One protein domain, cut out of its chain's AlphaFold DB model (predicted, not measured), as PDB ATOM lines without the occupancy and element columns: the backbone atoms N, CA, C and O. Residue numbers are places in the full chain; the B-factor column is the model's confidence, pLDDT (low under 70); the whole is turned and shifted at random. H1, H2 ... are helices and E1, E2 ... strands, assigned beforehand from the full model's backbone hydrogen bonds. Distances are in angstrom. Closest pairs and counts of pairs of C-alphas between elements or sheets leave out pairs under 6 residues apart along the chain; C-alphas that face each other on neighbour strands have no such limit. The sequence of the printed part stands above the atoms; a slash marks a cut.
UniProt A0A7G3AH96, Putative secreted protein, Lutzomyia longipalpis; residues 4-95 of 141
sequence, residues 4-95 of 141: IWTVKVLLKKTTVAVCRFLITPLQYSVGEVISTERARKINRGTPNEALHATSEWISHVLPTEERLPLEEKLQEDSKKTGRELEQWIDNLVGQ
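This is residues 4 to 95 of the 141 residues of the protein "Putative secreted protein" of Lutzomyia longipalpis (UniProt A0A7G3AH96). A long two-stranded hairpin, E1 and E2, reaches along one side of a loose, elongated frame, with three scattered helices, H1, H2 and H3, and a long link, residues 44 to 63, folding back toward the hairpin's turn. The printed part has 92 residues, in the order E1, E2, H1, H2, H3, with an antiparallel sheet; its class is mixed. The radius of gyration of the C-alphas is 15.8 A and the spans are 48 by 25 by 22 A.

E1, residues 4 to 11, begins at C-alpha (211.366, 209.907, 129.895). E2, residues 14 to 23, is 26.1 A long and bends by 57 degrees at residue 17. H1 is residues 36 to 43, H2 64 to 77 and H3 82 to 93, ending at C-alpha (212.501, 202.430, 123.674).

In the hairpin, N 7 and O 19 are 2.8 A apart, within hydrogen-bond range. The closest C-alphas of E2 and H3, Leu 22 and Leu 92, are 7.6 A apart. H2 and H3 are close but not clearly touching, Asp 77 and Trp 88 having the closest C-alphas, 7.7 A apart. H1 and H2 are near each other, with 6 pairs of C-alphas within 10 A. Every O i to N i+4 pair is within hydrogen-bond range in H1 and H3, and 8 of 10 in H2.

The farthest C-alphas, Lys 12 and Glu 32, are 48.4 A apart. The printed part has no cut; the links E2 to H1 and H1 to H2 are long. Residues 47 to 51 have pLDDT under 70.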
ATOM      1  N   ILE A   4     212.748 209.568 130.223       92.19
ATOM      2  CA  ILE A   4     211.366 209.907 129.895       92.19
ATOM      3  C   ILE A   4     211.034 211.282 130.457       92.19
ATOM      4  O   ILE A   4     211.000 211.477 131.670       92.19
ATOM      5  N   TRP A   5     210.746 212.218 129.567       91.38
ATOM      6  CA  TRP A   5     210.397 213.584 129.913       91.38
ATOM      7  C   TRP A   5     208.888 213.764 129.917       91.38
ATOM      8  O   TRP A   5     208.172 213.121 129.152       91.38
ATOM      9  N   THR A   6     208.406 214.639 130.797       92.19
ATOM     10  CA  THR A   6     206.980 214.942 130.943       92.19
ATOM     11  C   THR A   6     206.763 216.439 130.802       92.19
ATOM     12  O   THR A   6     207.354 217.229 131.532       92.19
ATOM     13  N   VAL A   7     205.879 216.819 129.886       93.62
ATOM     14  CA  VAL A   7     205.383 218.183 129.697       93.62
ATOM     15  C   VAL A   7     203.963 218.244 130.238       93.62
ATOM     16  O   VAL A   7     203.134 217.400 129.897       93.62
ATOM     17  N   LYS A   8     203.671 219.246 131.068       93.81
ATOM     18  CA  LYS A   8     202.327 219.507 131.591       93.81
ATOM     19  C   LYS A   8     201.849 220.865 131.094       93.81
ATOM     20  O   LYS A   8     202.581 221.845 131.198       93.81
ATOM     21  N   VAL A   9     200.620 220.926 130.592       95.12
ATOM     22  CA  VAL A   9     199.934 222.187 130.279       95.12
ATOM     23  C   VAL A   9     199.015 222.520 131.445       95.12
ATOM     24  O   VAL A   9     198.228 221.673 131.877       95.12
ATOM     25  N   LEU A  10     199.130 223.741 131.963       93.25
ATOM     26  CA  LEU A  10     198.428 224.196 133.158       93.25
ATOM     27  C   LEU A  10     197.470 225.343 132.803       93.25
ATOM     28  O   LEU A  10     197.869 226.309 132.157       93.25
ATOM     29  N   LEU A  11     196.219 225.264 133.257       94.44
ATOM     30  CA  LEU A  11     195.228 226.339 133.182       94.44
ATOM     31  C   LEU A  11     194.749 226.656 134.597       94.44
ATOM     32  O   LEU A  11     194.187 225.792 135.265       94.44
ATOM     33  N   LYS A  12     194.974 227.891 135.064       90.88
ATOM     34  CA  LYS A  12     194.604 228.335 136.425       90.88
ATOM     35  C   LYS A  12     195.097 227.375 137.530       90.88
ATOM     36  O   LYS A  12     194.352 227.073 138.454       90.88
ATOM     37  N   LYS A  13     196.350 226.906 137.425       87.69
ATOM     38  CA  LYS A  13     196.986 225.914 138.327       87.69
ATOM     39  C   LYS A  13     196.400 224.495 138.264       87.69
ATOM     40  O   LYS A  13     196.756 223.648 139.073       87.69
ATOM     41  N   THR A  14     195.554 224.195 137.285       91.12
ATOM     42  CA  THR A  14     195.063 222.834 137.036       91.12
ATOM     43  C   THR A  14     195.764 222.252 135.819       91.12
ATOM     44  O   THR A  14     195.868 222.915 134.790       91.12
ATOM     45  N   THR A  15     196.243 221.009 135.909       93.44
ATOM     46  CA  THR A  15     196.789 220.307 134.738       93.44
ATOM     47  C   THR A  15     195.668 219.930 133.782       93.44
ATOM     48  O   THR A  15     194.755 219.207 134.165       93.44
ATOM     49  N   VAL A  16     195.748 220.421 132.545       97.19
ATOM     50  CA  VAL A  16     194.752 220.162 131.491       97.19
ATOM     51  C   VAL A  16     195.249 219.190 130.427       97.19
ATOM     52  O   VAL A  16     194.442 218.555 129.761       97.19
ATOM     53  N   ALA A  17     196.566 219.044 130.277       97.44
ATOM     54  CA  ALA A  17     197.159 218.048 129.395       97.44
ATOM     55  C   ALA A  17     198.527 217.609 129.916       97.44
ATOM     56  O   ALA A  17     199.247 218.388 130.551       97.44
ATOM     57  N   VAL A  18     198.888 216.364 129.611       96.94
ATOM     58  CA  VAL A  18     200.202 215.788 129.895       96.94
ATOM     59  C   VAL A  18     200.700 215.099 128.634       96.94
ATOM     60  O   VAL A  18     199.983 214.301 128.040       96.94
ATOM     61  N   CYS A  19     201.933 215.394 128.239       97.19
ATOM     62  CA  CYS A  19     202.616 214.715 127.148       97.19
ATOM     63  C   CYS A  19     203.927 214.138 127.673       97.19
ATOM     64  O   CYS A  19     204.653 214.808 128.409       97.19
ATOM     65  N   ARG A  20     204.227 212.895 127.308       96.56
ATOM     66  CA  ARG A  20     205.506 212.259 127.613       96.56
ATOM     67  C   ARG A  20     206.280 212.077 126.324       96.56
ATOM     68  O   ARG A  20     205.699 211.692 125.315       96.56
ATOM     69  N   PHE A  21     207.577 212.327 126.369       96.44
ATOM     70  CA  PHE A  21     208.460 212.100 125.234       96.44
ATOM     71  C   PHE A  21     209.778 211.495 125.701       96.44
ATOM     72  O   PHE A  21     210.155 211.607 126.871       96.44
ATOM     73  N   LEU A  22     210.457 210.817 124.785       96.06
ATOM     74  CA  LEU A  22     211.677 210.088 125.081       96.06
ATOM     75  C   LEU A  22     212.902 210.869 124.600       96.06
ATOM     76  O   LEU A  22     212.950 211.315 123.457       96.06
ATOM     77  N   ILE A  23     213.908 210.982 125.467       94.50
ATOM     78  CA  ILE A  23     215.268 211.374 125.089       94.50
ATOM     79  C   ILE A  23     216.141 210.131 125.241       94.50
ATOM     80  O   ILE A  23     216.374 209.673 126.358       94.50
ATOM     81  N   THR A  24     216.609 209.552 124.141       95.00
ATOM     82  CA  THR A  24     217.413 208.325 124.193       95.00
ATOM     83  C   THR A  24     218.880 208.615 124.540       95.00
ATOM     84  O   THR A  24     219.421 209.652 124.145       95.00
ATOM     85  N   PRO A  25     219.553 207.718 125.285       95.50
ATOM     86  CA  PRO A  25     221.007 207.724 125.395       95.50
ATOM     87  C   PRO A  25     221.657 207.469 124.032       95.50
ATOM     88  O   PRO A  25     221.101 206.761 123.191       95.50
ATOM     89  N   LEU A  26     222.856 208.008 123.822       94.56
ATOM     90  CA  LEU A  26     223.580 207.854 122.564       94.56
ATOM     91  C   LEU A  26     224.582 206.691 122.640       94.56
ATOM     92  O   LEU A  26     225.475 206.717 123.487       94.56
ATOM     93  N   GLN A  27     224.459 205.715 121.730       95.00
ATOM     94  CA  GLN A  27     225.395 204.585 121.559       95.00
ATOM     95  C   GLN A  27     226.364 204.776 120.379       95.00
ATOM     96  O   GLN A  27     227.407 204.126 120.328       95.00
ATOM     97  N   TYR A  28     226.063 205.688 119.452       94.31
ATOM     98  CA  TYR A  28     226.874 205.934 118.260       94.31
ATOM     99  C   TYR A  28     227.210 207.415 118.108       94.31
ATOM    100  O   TYR A  28     226.370 208.281 118.337       94.31
ATOM    101  N   SER A  29     228.433 207.734 117.698       90.62
ATOM    102  CA  SER A  29     228.872 209.101 117.420       90.62
ATOM    103  C   SER A  29     229.692 209.102 116.137       90.62
ATOM    104  O   SER A  29     230.658 208.361 116.032       90.62
ATOM    105  N   VAL A  30     229.304 209.934 115.163       92.44
ATOM    106  CA  VAL A  30     229.994 210.038 113.859       92.44
ATOM    107  C   VAL A  30     230.062 208.683 113.125       92.44
ATOM    108  O   VAL A  30     231.062 208.334 112.518       92.44
ATOM    109  N   GLY A  31     228.982 207.898 113.201       93.00
ATOM    110  CA  GLY A  31     228.883 206.589 112.545       93.00
ATOM    111  C   GLY A  31     229.598 205.440 113.265       93.00
ATOM    112  O   GLY A  31     229.445 204.296 112.852       93.00
ATOM    113  N   GLU A  32     230.315 205.707 114.357       94.81
ATOM    114  CA  GLU A  32     231.037 204.689 115.124       94.81
ATOM    115  C   GLU A  32     230.429 204.474 116.509       94.81
ATOM    116  O   GLU A  32     229.750 205.350 117.052       94.81
ATOM    117  N   VAL A  33     230.694 203.307 117.105       94.75
ATOM    118  CA  VAL A  33     230.327 203.038 118.502       94.75
ATOM    119  C   VAL A  33     231.024 204.061 119.394       94.75
ATOM    120  O   VAL A  33     232.237 204.258 119.329       94.75
ATOM    121  N   ILE A  34     230.244 204.733 120.235       94.06
ATOM    122  CA  ILE A  34     230.750 205.797 121.095       94.06
ATOM    123  C   ILE A  34     231.788 205.254 122.093       94.06
ATOM    124  O   ILE A  34     231.591 204.214 122.724       94.06
ATOM    125  N   SER A  35     232.892 205.982 122.284       93.94
ATOM    126  CA  SER A  35     233.871 205.631 123.317       93.94
ATOM    127  C   SER A  35     233.276 205.773 124.721       93.94
ATOM    128  O   SER A  35     232.384 206.592 124.959       93.94
ATOM    129  N   THR A  36     233.797 205.010 125.682       92.25
ATOM    130  CA  THR A  36     233.311 205.014 127.073       92.25
ATOM    131  C   THR A  36     233.365 206.405 127.708       92.25
ATOM    132  O   THR A  36     232.404 206.841 128.341       92.25
ATOM    133  N   GLU A  37     234.458 207.138 127.497       91.75
ATOM    134  CA  GLU A  37     234.630 208.510 127.981       91.75
ATOM    135  C   GLU A  37     233.585 209.458 127.378       91.75
ATOM    136  O   GLU A  37     232.949 210.244 128.090       91.75
ATOM    137  N   ARG A  38     233.351 209.355 126.065       91.62
ATOM    138  CA  ARG A  38     232.404 210.219 125.360       91.62
ATOM    139  C   ARG A  38     230.957 209.894 125.728       91.62
ATOM    140  O   ARG A  38     230.176 210.825 125.922       91.62
ATOM    141  N   ALA A  39     230.620 208.613 125.891       92.06
ATOM    142  CA  ALA A  39     229.310 208.160 126.357       92.06
ATOM    143  C   ALA A  39     228.978 208.769 127.719       92.06
ATOM    144  O   ALA A  39     227.940 209.410 127.870       92.06
ATOM    145  N   ARG A  40     229.910 208.659 128.674       89.56
ATOM    146  CA  ARG A  40     229.775 209.233 130.020       89.56
ATOM    147  C   ARG A  40     229.590 210.743 129.984       89.56
ATOM    148  O   ARG A  40     228.773 211.281 130.720       89.56
ATOM    149  N   LYS A  41     230.330 211.443 129.121       89.62
ATOM    150  CA  LYS A  41     230.222 212.902 128.999       89.62
ATOM    151  C   LYS A  41     228.877 213.341 128.412       89.62
ATOM    152  O   LYS A  41     228.268 214.268 128.934       89.62
ATOM    153  N   ILE A  42     228.423 212.698 127.336       90.38
ATOM    154  CA  ILE A  42     227.200 213.095 126.620       90.38
ATOM    155  C   ILE A  42     225.946 212.658 127.386       90.38
ATOM    156  O   ILE A  42     225.042 213.468 127.600       90.38
ATOM    157  N   ASN A  43     225.897 211.406 127.845       92.50
ATOM    158  CA  ASN A  43     224.699 210.839 128.470       92.50
ATOM    159  C   ASN A  43     224.466 211.353 129.899       92.50
ATOM    160  O   ASN A  43     223.342 211.285 130.390       92.50
ATOM    161  N   ARG A  44     225.476 211.942 130.553       88.44
ATOM    162  CA  ARG A  44     225.313 212.617 131.853       88.44
ATOM    163  C   ARG A  44     224.493 213.906 131.765       88.44
ATOM    164  O   ARG A  44     223.891 214.318 132.753       88.44
ATOM    165  N   GLY A  45     224.409 214.511 130.578       80.62
ATOM    166  CA  GLY A  45     223.774 215.812 130.387       80.62
ATOM    167  C   GLY A  45     224.549 216.956 131.050       80.62
ATOM    168  O   GLY A  45     225.671 216.789 131.527       80.62
ATOM    169  N   THR A  46     223.957 218.146 131.049       75.00
ATOM    170  CA  THR A  46     224.533 219.341 131.678       75.00
ATOM    171  C   THR A  46     224.338 219.323 133.200       75.00
ATOM    172  O   THR A  46     223.255 218.939 133.649       75.00
ATOM    173  N   PRO A  47     225.337 219.759 134.000       61.19
ATOM    174  CA  PRO A  47     225.182 219.957 135.440       61.19
ATOM    175  C   PRO A  47     223.989 220.866 135.753       61.19
ATOM    176  O   PRO A  47     223.761 221.876 135.088       61.19
ATOM    177  N   ASN A  48     223.202 220.457 136.743       63.06
ATOM    178  CA  ASN A  48     221.811 220.860 136.913       63.06
ATOM    179  C   ASN A  48     221.646 222.131 137.769       63.06
ATOM    180  O   ASN A  48     220.865 222.141 138.712       63.06
ATOM    181  N   GLU A  49     222.371 223.212 137.466       51.06
ATOM    182  CA  GLU A  49     222.198 224.485 138.196       51.06
ATOM    183  C   GLU A  49     220.941 225.265 137.749       51.06
ATOM    184  O   GLU A  49     220.484 226.162 138.451       51.06
ATOM    185  N   ALA A  50     220.335 224.912 136.608       51.41
ATOM    186  CA  ALA A  50     219.340 225.752 135.929       51.41
ATOM    187  C   ALA A  50     217.875 225.256 135.966       51.41
ATOM    188  O   ALA A  50     217.030 225.855 135.305       51.41
ATOM    189  N   LEU A  51     217.539 224.174 136.681       61.78
ATOM    190  CA  LEU A  51     216.240 223.487 136.507       61.78
ATOM    191  C   LEU A  51     215.447 223.241 137.802       61.78
ATOM    192  O   LEU A  51     214.630 222.323 137.870       61.78
ATOM    193  N   HIS A  52     215.625 224.073 138.829       71.31
ATOM    194  CA  HIS A  52     214.685 224.071 139.951       71.31
ATOM    195  C   HIS A  52     213.395 224.794 139.559       71.31
ATOM    196  O   HIS A  52     213.419 225.930 139.088       71.31
ATOM    197  N   ALA A  53     212.256 224.128 139.759       75.88
ATOM    198  CA  ALA A  53     210.958 224.765 139.594       75.88
ATOM    199  C   ALA A  53     210.859 225.970 140.541       75.88
ATOM    200  O   ALA A  53     211.219 225.878 141.716       75.88
ATOM    201  N   THR A  54     210.358 227.098 140.037       82.25
ATOM    202  CA  THR A  54     210.047 228.242 140.900       82.25
ATOM    203  C   THR A  54     208.952 227.856 141.897       82.25
ATOM    204  O   THR A  54     208.230 226.871 141.707       82.25
ATOM    205  N   SER A  55     208.786 228.649 142.958       82.19
ATOM    206  CA  SER A  55     207.739 228.429 143.967       82.19
ATOM    207  C   SER A  55     206.328 228.330 143.372       82.19
ATOM    208  O   SER A  55     205.478 227.648 143.936       82.19
ATOM    209  N   GLU A  56     206.080 228.960 142.220       83.00
ATOM    210  CA  GLU A  56     204.812 228.871 141.491       83.00
ATOM    211  C   GLU A  56     204.563 227.481 140.881       83.00
ATOM    212  O   GLU A  56     203.427 227.009 140.874       83.00
ATOM    213  N   TRP A  57     205.615 226.810 140.402       85.25
ATOM    214  CA  TRP A  57     205.510 225.542 139.671       85.25
ATOM    215  C   TRP A  57     205.860 224.312 140.518       85.25
ATOM    216  O   TRP A  57     205.661 223.185 140.063       85.25
ATOM    217  N   ILE A  58     206.358 224.505 141.744       87.12
ATOM    218  CA  ILE A  58     206.873 223.430 142.606       87.12
ATOM    219  C   ILE A  58     205.831 222.335 142.895       87.12
ATOM    220  O   ILE A  58     206.175 221.161 142.963       87.12
ATOM    221  N   SER A  59     204.545 222.692 142.989       87.56
ATOM    222  CA  SER A  59     203.439 221.744 143.209       87.56
ATOM    223  C   SER A  59     203.088 220.906 141.975       87.56
ATOM    224  O   SER A  59     202.321 219.949 142.070       87.56
ATOM    225  N   HIS A  60     203.610 221.272 140.802       88.25
ATOM    226  CA  HIS A  60     203.332 220.605 139.532       88.25
ATOM    227  C   HIS A  60     204.475 219.700 139.062       88.25
ATOM    228  O   HIS A  60     204.283 218.929 138.113       88.25
ATOM    229  N   VAL A  61     205.632 219.745 139.723       87.50
ATOM    230  CA  VAL A  61     206.766 218.839 139.486       87.50
ATOM    231  C   VAL A  61     206.804 217.719 140.528       87.50
ATOM    232  O   VAL A  61     206.003 217.704 141.460       87.50
ATOM    233  N   LEU A  62     207.693 216.739 140.338       86.56
ATOM    234  CA  LEU A  62     207.889 215.673 141.322       86.56
ATOM    235  C   LEU A  62     208.405 216.259 142.648       86.56
ATOM    236  O   LEU A  62     209.308 217.103 142.609       86.56
ATOM    237  N   PRO A  63     207.880 215.806 143.802       87.38
ATOM    238  CA  PRO A  63     208.418 216.177 145.104       87.38
ATOM    239  C   PRO A  63     209.910 215.852 145.210       87.38
ATOM    240  O   PRO A  63     210.391 214.892 144.608       87.38
ATOM    241  N   THR A  64     210.645 216.621 146.015       84.56
ATOM    242  CA  THR A  64     212.093 216.427 146.200       84.56
ATOM    243  C   THR A  64     212.443 215.005 146.639       84.56
ATOM    244  O   THR A  64     213.370 214.427 146.080       84.56
ATOM    245  N   GLU A  65     211.664 214.423 147.553       88.62
ATOM    246  CA  GLU A  65     211.874 213.060 148.067       88.62
ATOM    247  C   GLU A  65     211.780 211.983 146.976       88.62
ATOM    248  O   GLU A  65     212.497 210.990 147.011       88.62
ATOM    249  N   GLU A  66     210.926 212.192 145.969       88.56
ATOM    250  CA  GLU A  66     210.797 211.282 144.824       88.56
ATOM    251  C   GLU A  66     211.824 211.592 143.730       88.56
ATOM    252  O   GLU A  66     212.287 210.694 143.026       88.56
ATOM    253  N   ARG A  67     212.200 212.866 143.573       85.06
ATOM    254  CA  ARG A  67     213.139 213.321 142.543       85.06
ATOM    255  C   ARG A  67     214.578 212.901 142.843       85.06
ATOM    256  O   ARG A  67     215.263 212.469 141.920       85.06
ATOM    257  N   LEU A  68     215.040 213.014 144.092       85.94
ATOM    258  CA  LEU A  68     216.440 212.744 144.451       85.94
ATOM    259  C   LEU A  68     216.892 211.311 144.098       85.94
ATOM    260  O   LEU A  68     217.889 211.183 143.385       85.94
ATOM    261  N   PRO A  69     216.151 210.238 144.452       89.94
ATOM    262  CA  PRO A  69     216.539 208.878 144.072       89.94
ATOM    263  C   PRO A  69     216.567 208.664 142.551       89.94
ATOM    264  O   PRO A  69     217.382 207.897 142.035       89.94
ATOM    265  N   LEU A  70     215.678 209.336 141.810       86.62
ATOM    266  CA  LEU A  70     215.648 209.267 140.347       86.62
ATOM    267  C   LEU A  70     216.857 209.970 139.726       86.62
ATOM    268  O   LEU A  70     217.414 209.467 138.751       86.62
ATOM    269  N   GLU A  71     217.283 211.100 140.289       85.25
ATOM    270  CA  GLU A  71     218.483 211.817 139.853       85.25
ATOM    271  C   GLU A  71     219.755 211.016 140.121       85.25
ATOM    272  O   GLU A  71     220.605 210.923 139.235       85.25
ATOM    273  N   GLU A  72     219.867 210.385 141.291       88.25
ATOM    274  CA  GLU A  72     220.981 209.491 141.624       88.25
ATOM    275  C   GLU A  72     221.045 208.296 140.672       88.25
ATOM    276  O   GLU A  72     222.083 208.041 140.056       88.25
ATOM    277  N   LYS A  73     219.913 207.609 140.471       89.31
ATOM    278  CA  LYS A  73     219.826 206.503 139.512       89.31
ATOM    279  C   LYS A  73     220.224 206.946 138.108       89.31
ATOM    280  O   LYS A  73     220.940 206.227 137.421       89.31
ATOM    281  N   LEU A  74     219.791 208.130 137.688       87.12
ATOM    282  CA  LEU A  74     220.120 208.671 136.376       87.12
ATOM    283  C   LEU A  74     221.609 209.031 136.249       87.12
ATOM    284  O   LEU A  74     222.191 208.835 135.181       87.12
ATOM    285  N   GLN A  75     222.249 209.512 137.321       87.25
ATOM    286  CA  GLN A  75     223.705 209.688 137.347       87.25
ATOM    287  C   GLN A  75     224.429 208.345 137.194       87.25
ATOM    288  O   GLN A  75     225.400 208.283 136.439       87.25
ATOM    289  N   GLU A  76     223.961 207.275 137.838       91.50
ATOM    290  CA  GLU A  76     224.535 205.935 137.652       91.50
ATOM    291  C   GLU A  76     224.285 205.385 136.240       91.50
ATOM    292  O   GLU A  76     225.228 204.958 135.573       91.50
ATOM    293  N   ASP A  77     223.057 205.485 135.730       92.44
ATOM    294  CA  ASP A  77     222.701 205.047 134.377       92.44
ATOM    295  C   ASP A  77     223.523 205.785 133.309       92.44
ATOM    296  O   ASP A  77     223.966 205.177 132.333       92.44
ATOM    297  N   SER A  78     223.832 207.067 133.522       89.56
ATOM    298  CA  SER A  78     224.667 207.851 132.604       89.56
ATOM    299  C   SER A  78     226.101 207.330 132.449       89.56
ATOM    300  O   SER A  78     226.787 207.691 131.487       89.56
ATOM    301  N   LYS A  79     226.560 206.476 133.374       92.19
ATOM    302  CA  LYS A  79     227.886 205.849 133.323       92.19
ATOM    303  C   LYS A  79     227.919 204.562 132.503       92.19
ATOM    304  O   LYS A  79     229.027 204.088 132.219       92.19
ATOM    305  N   LYS A  80     226.752 204.013 132.141       94.62
ATOM    306  CA  LYS A  80     226.620 202.765 131.379       94.62
ATOM    307  C   LYS A  80     227.270 202.887 130.009       94.62
ATOM    308  O   LYS A  80     227.194 203.921 129.343       94.62
ATOM    309  N   THR A  81     227.913 201.806 129.583       94.31
ATOM    310  CA  THR A  81     228.607 201.708 128.290       94.31
ATOM    311  C   THR A  81     228.439 200.307 127.706       94.31
ATOM    312  O   THR A  81     228.022 199.389 128.412       94.31
ATOM    313  N   GLY A  82     228.737 200.136 126.415       93.50
ATOM    314  CA  GLY A  82     228.628 198.838 125.744       93.50
ATOM    315  C   GLY A  82     227.236 198.218 125.901       93.50
ATOM    316  O   GLY A  82     226.227 198.895 125.717       93.50
ATOM    317  N   ARG A  83     227.190 196.942 126.294       95.75
ATOM    318  CA  ARG A  83     225.943 196.175 126.441       95.75
ATOM    319  C   ARG A  83     224.990 196.739 127.498       95.75
ATOM    320  O   ARG A  83     223.780 196.653 127.336       95.75
ATOM    321  N   GLU A  84     225.502 197.325 128.579       96.56
ATOM    322  CA  GLU A  84     224.637 197.928 129.605       96.56
ATOM    323  C   GLU A  84     223.933 199.183 129.081       96.56
ATOM    324  O   GLU A  84     222.782 199.448 129.431       96.56
ATOM    325  N   LEU A  85     224.623 199.955 128.234       96.12
ATOM    326  CA  LEU A  85     224.050 201.125 127.570       96.12
ATOM    327  C   LEU A  85     222.982 200.705 126.557       96.12
ATOM    328  O   LEU A  85     221.909 201.297 126.542       96.12
ATOM    329  N   GLU A  86     223.254 199.667 125.771       96.50
ATOM    330  CA  GLU A  86     222.296 199.068 124.834       96.50
ATOM    331  C   GLU A  86     221.018 198.617 125.554       96.50
ATOM    332  O   GLU A  86     219.928 199.078 125.232       96.50
ATOM    333  N   GLN A  87     221.147 197.839 126.633       97.31
ATOM    334  CA  GLN A  87     219.996 197.410 127.433       97.31
ATOM    335  C   GLN A  87     219.226 198.586 128.042       97.31
ATOM    336  O   GLN A  87     218.005 198.530 128.189       97.31
ATOM    337  N   TRP A  88     219.916 199.655 128.442       96.12
ATOM    338  CA  TRP A  88     219.247 200.853 128.936       96.12
ATOM    339  C   TRP A  88     218.440 201.550 127.833       96.12
ATOM    340  O   TRP A  88     217.299 201.942 128.083       96.12
ATOM    341  N   ILE A  89     218.996 201.651 126.623       97.06
ATOM    342  CA  ILE A  89     218.304 202.183 125.444       97.06
ATOM    343  C   ILE A  89     217.074 201.326 125.124       97.06
ATOM    344  O   ILE A  89     215.977 201.876 125.047       97.06
ATOM    345  N   ASP A  90     217.220 200.005 125.033       97.50
ATOM    346  CA  ASP A  90     216.122 199.085 124.706       97.50
ATOM    347  C   ASP A  90     214.982 199.162 125.726       97.50
ATOM    348  O   ASP A  90     213.811 199.260 125.355       97.50
ATOM    349  N   ASN A  91     215.307 199.206 127.022       96.12
ATOM    350  CA  ASN A  91     214.312 199.357 128.087       96.12
ATOM    351  C   ASN A  91     213.554 200.693 128.013       96.12
ATOM    352  O   ASN A  91     212.395 200.776 128.427       96.12
ATOM    353  N   LEU A  92     214.197 201.761 127.535       96.38
ATOM    354  CA  LEU A  92     213.546 203.055 127.331       96.38
ATOM    355  C   LEU A  92     212.684 203.059 126.063       96.38
ATOM    356  O   LEU A  92     211.544 203.523 126.103       96.38
ATOM    357  N   VAL A  93     213.208 202.525 124.958       97.44
ATOM    358  CA  VAL A  93     212.501 202.430 123.674       97.44
ATOM    359  C   VAL A  93     211.264 201.545 123.808       97.44
ATOM    360  O   VAL A  93     210.184 201.958 123.389       97.44
ATOM    361  N   GLY A  94     211.371 200.397 124.481       97.25
ATOM    362  CA  GLY A  94     210.255 199.471 124.700       97.25
ATOM    363  C   GLY A  94     209.101 200.034 125.542       97.25
ATOM    364  O   GLY A  94     208.009 199.478 125.528       97.25
ATOM    365  N   GLN A  95     209.299 201.154 126.250       96.50
ATOM    366  CA  GLN A  95     208.215 201.862 126.950       96.50
ATOM    367  C   GLN A  95     207.421 202.819 126.044       96.50
ATOM    368  O   GLN A  95     206.341 203.261 126.435       96.50
TER     369      GLN A  95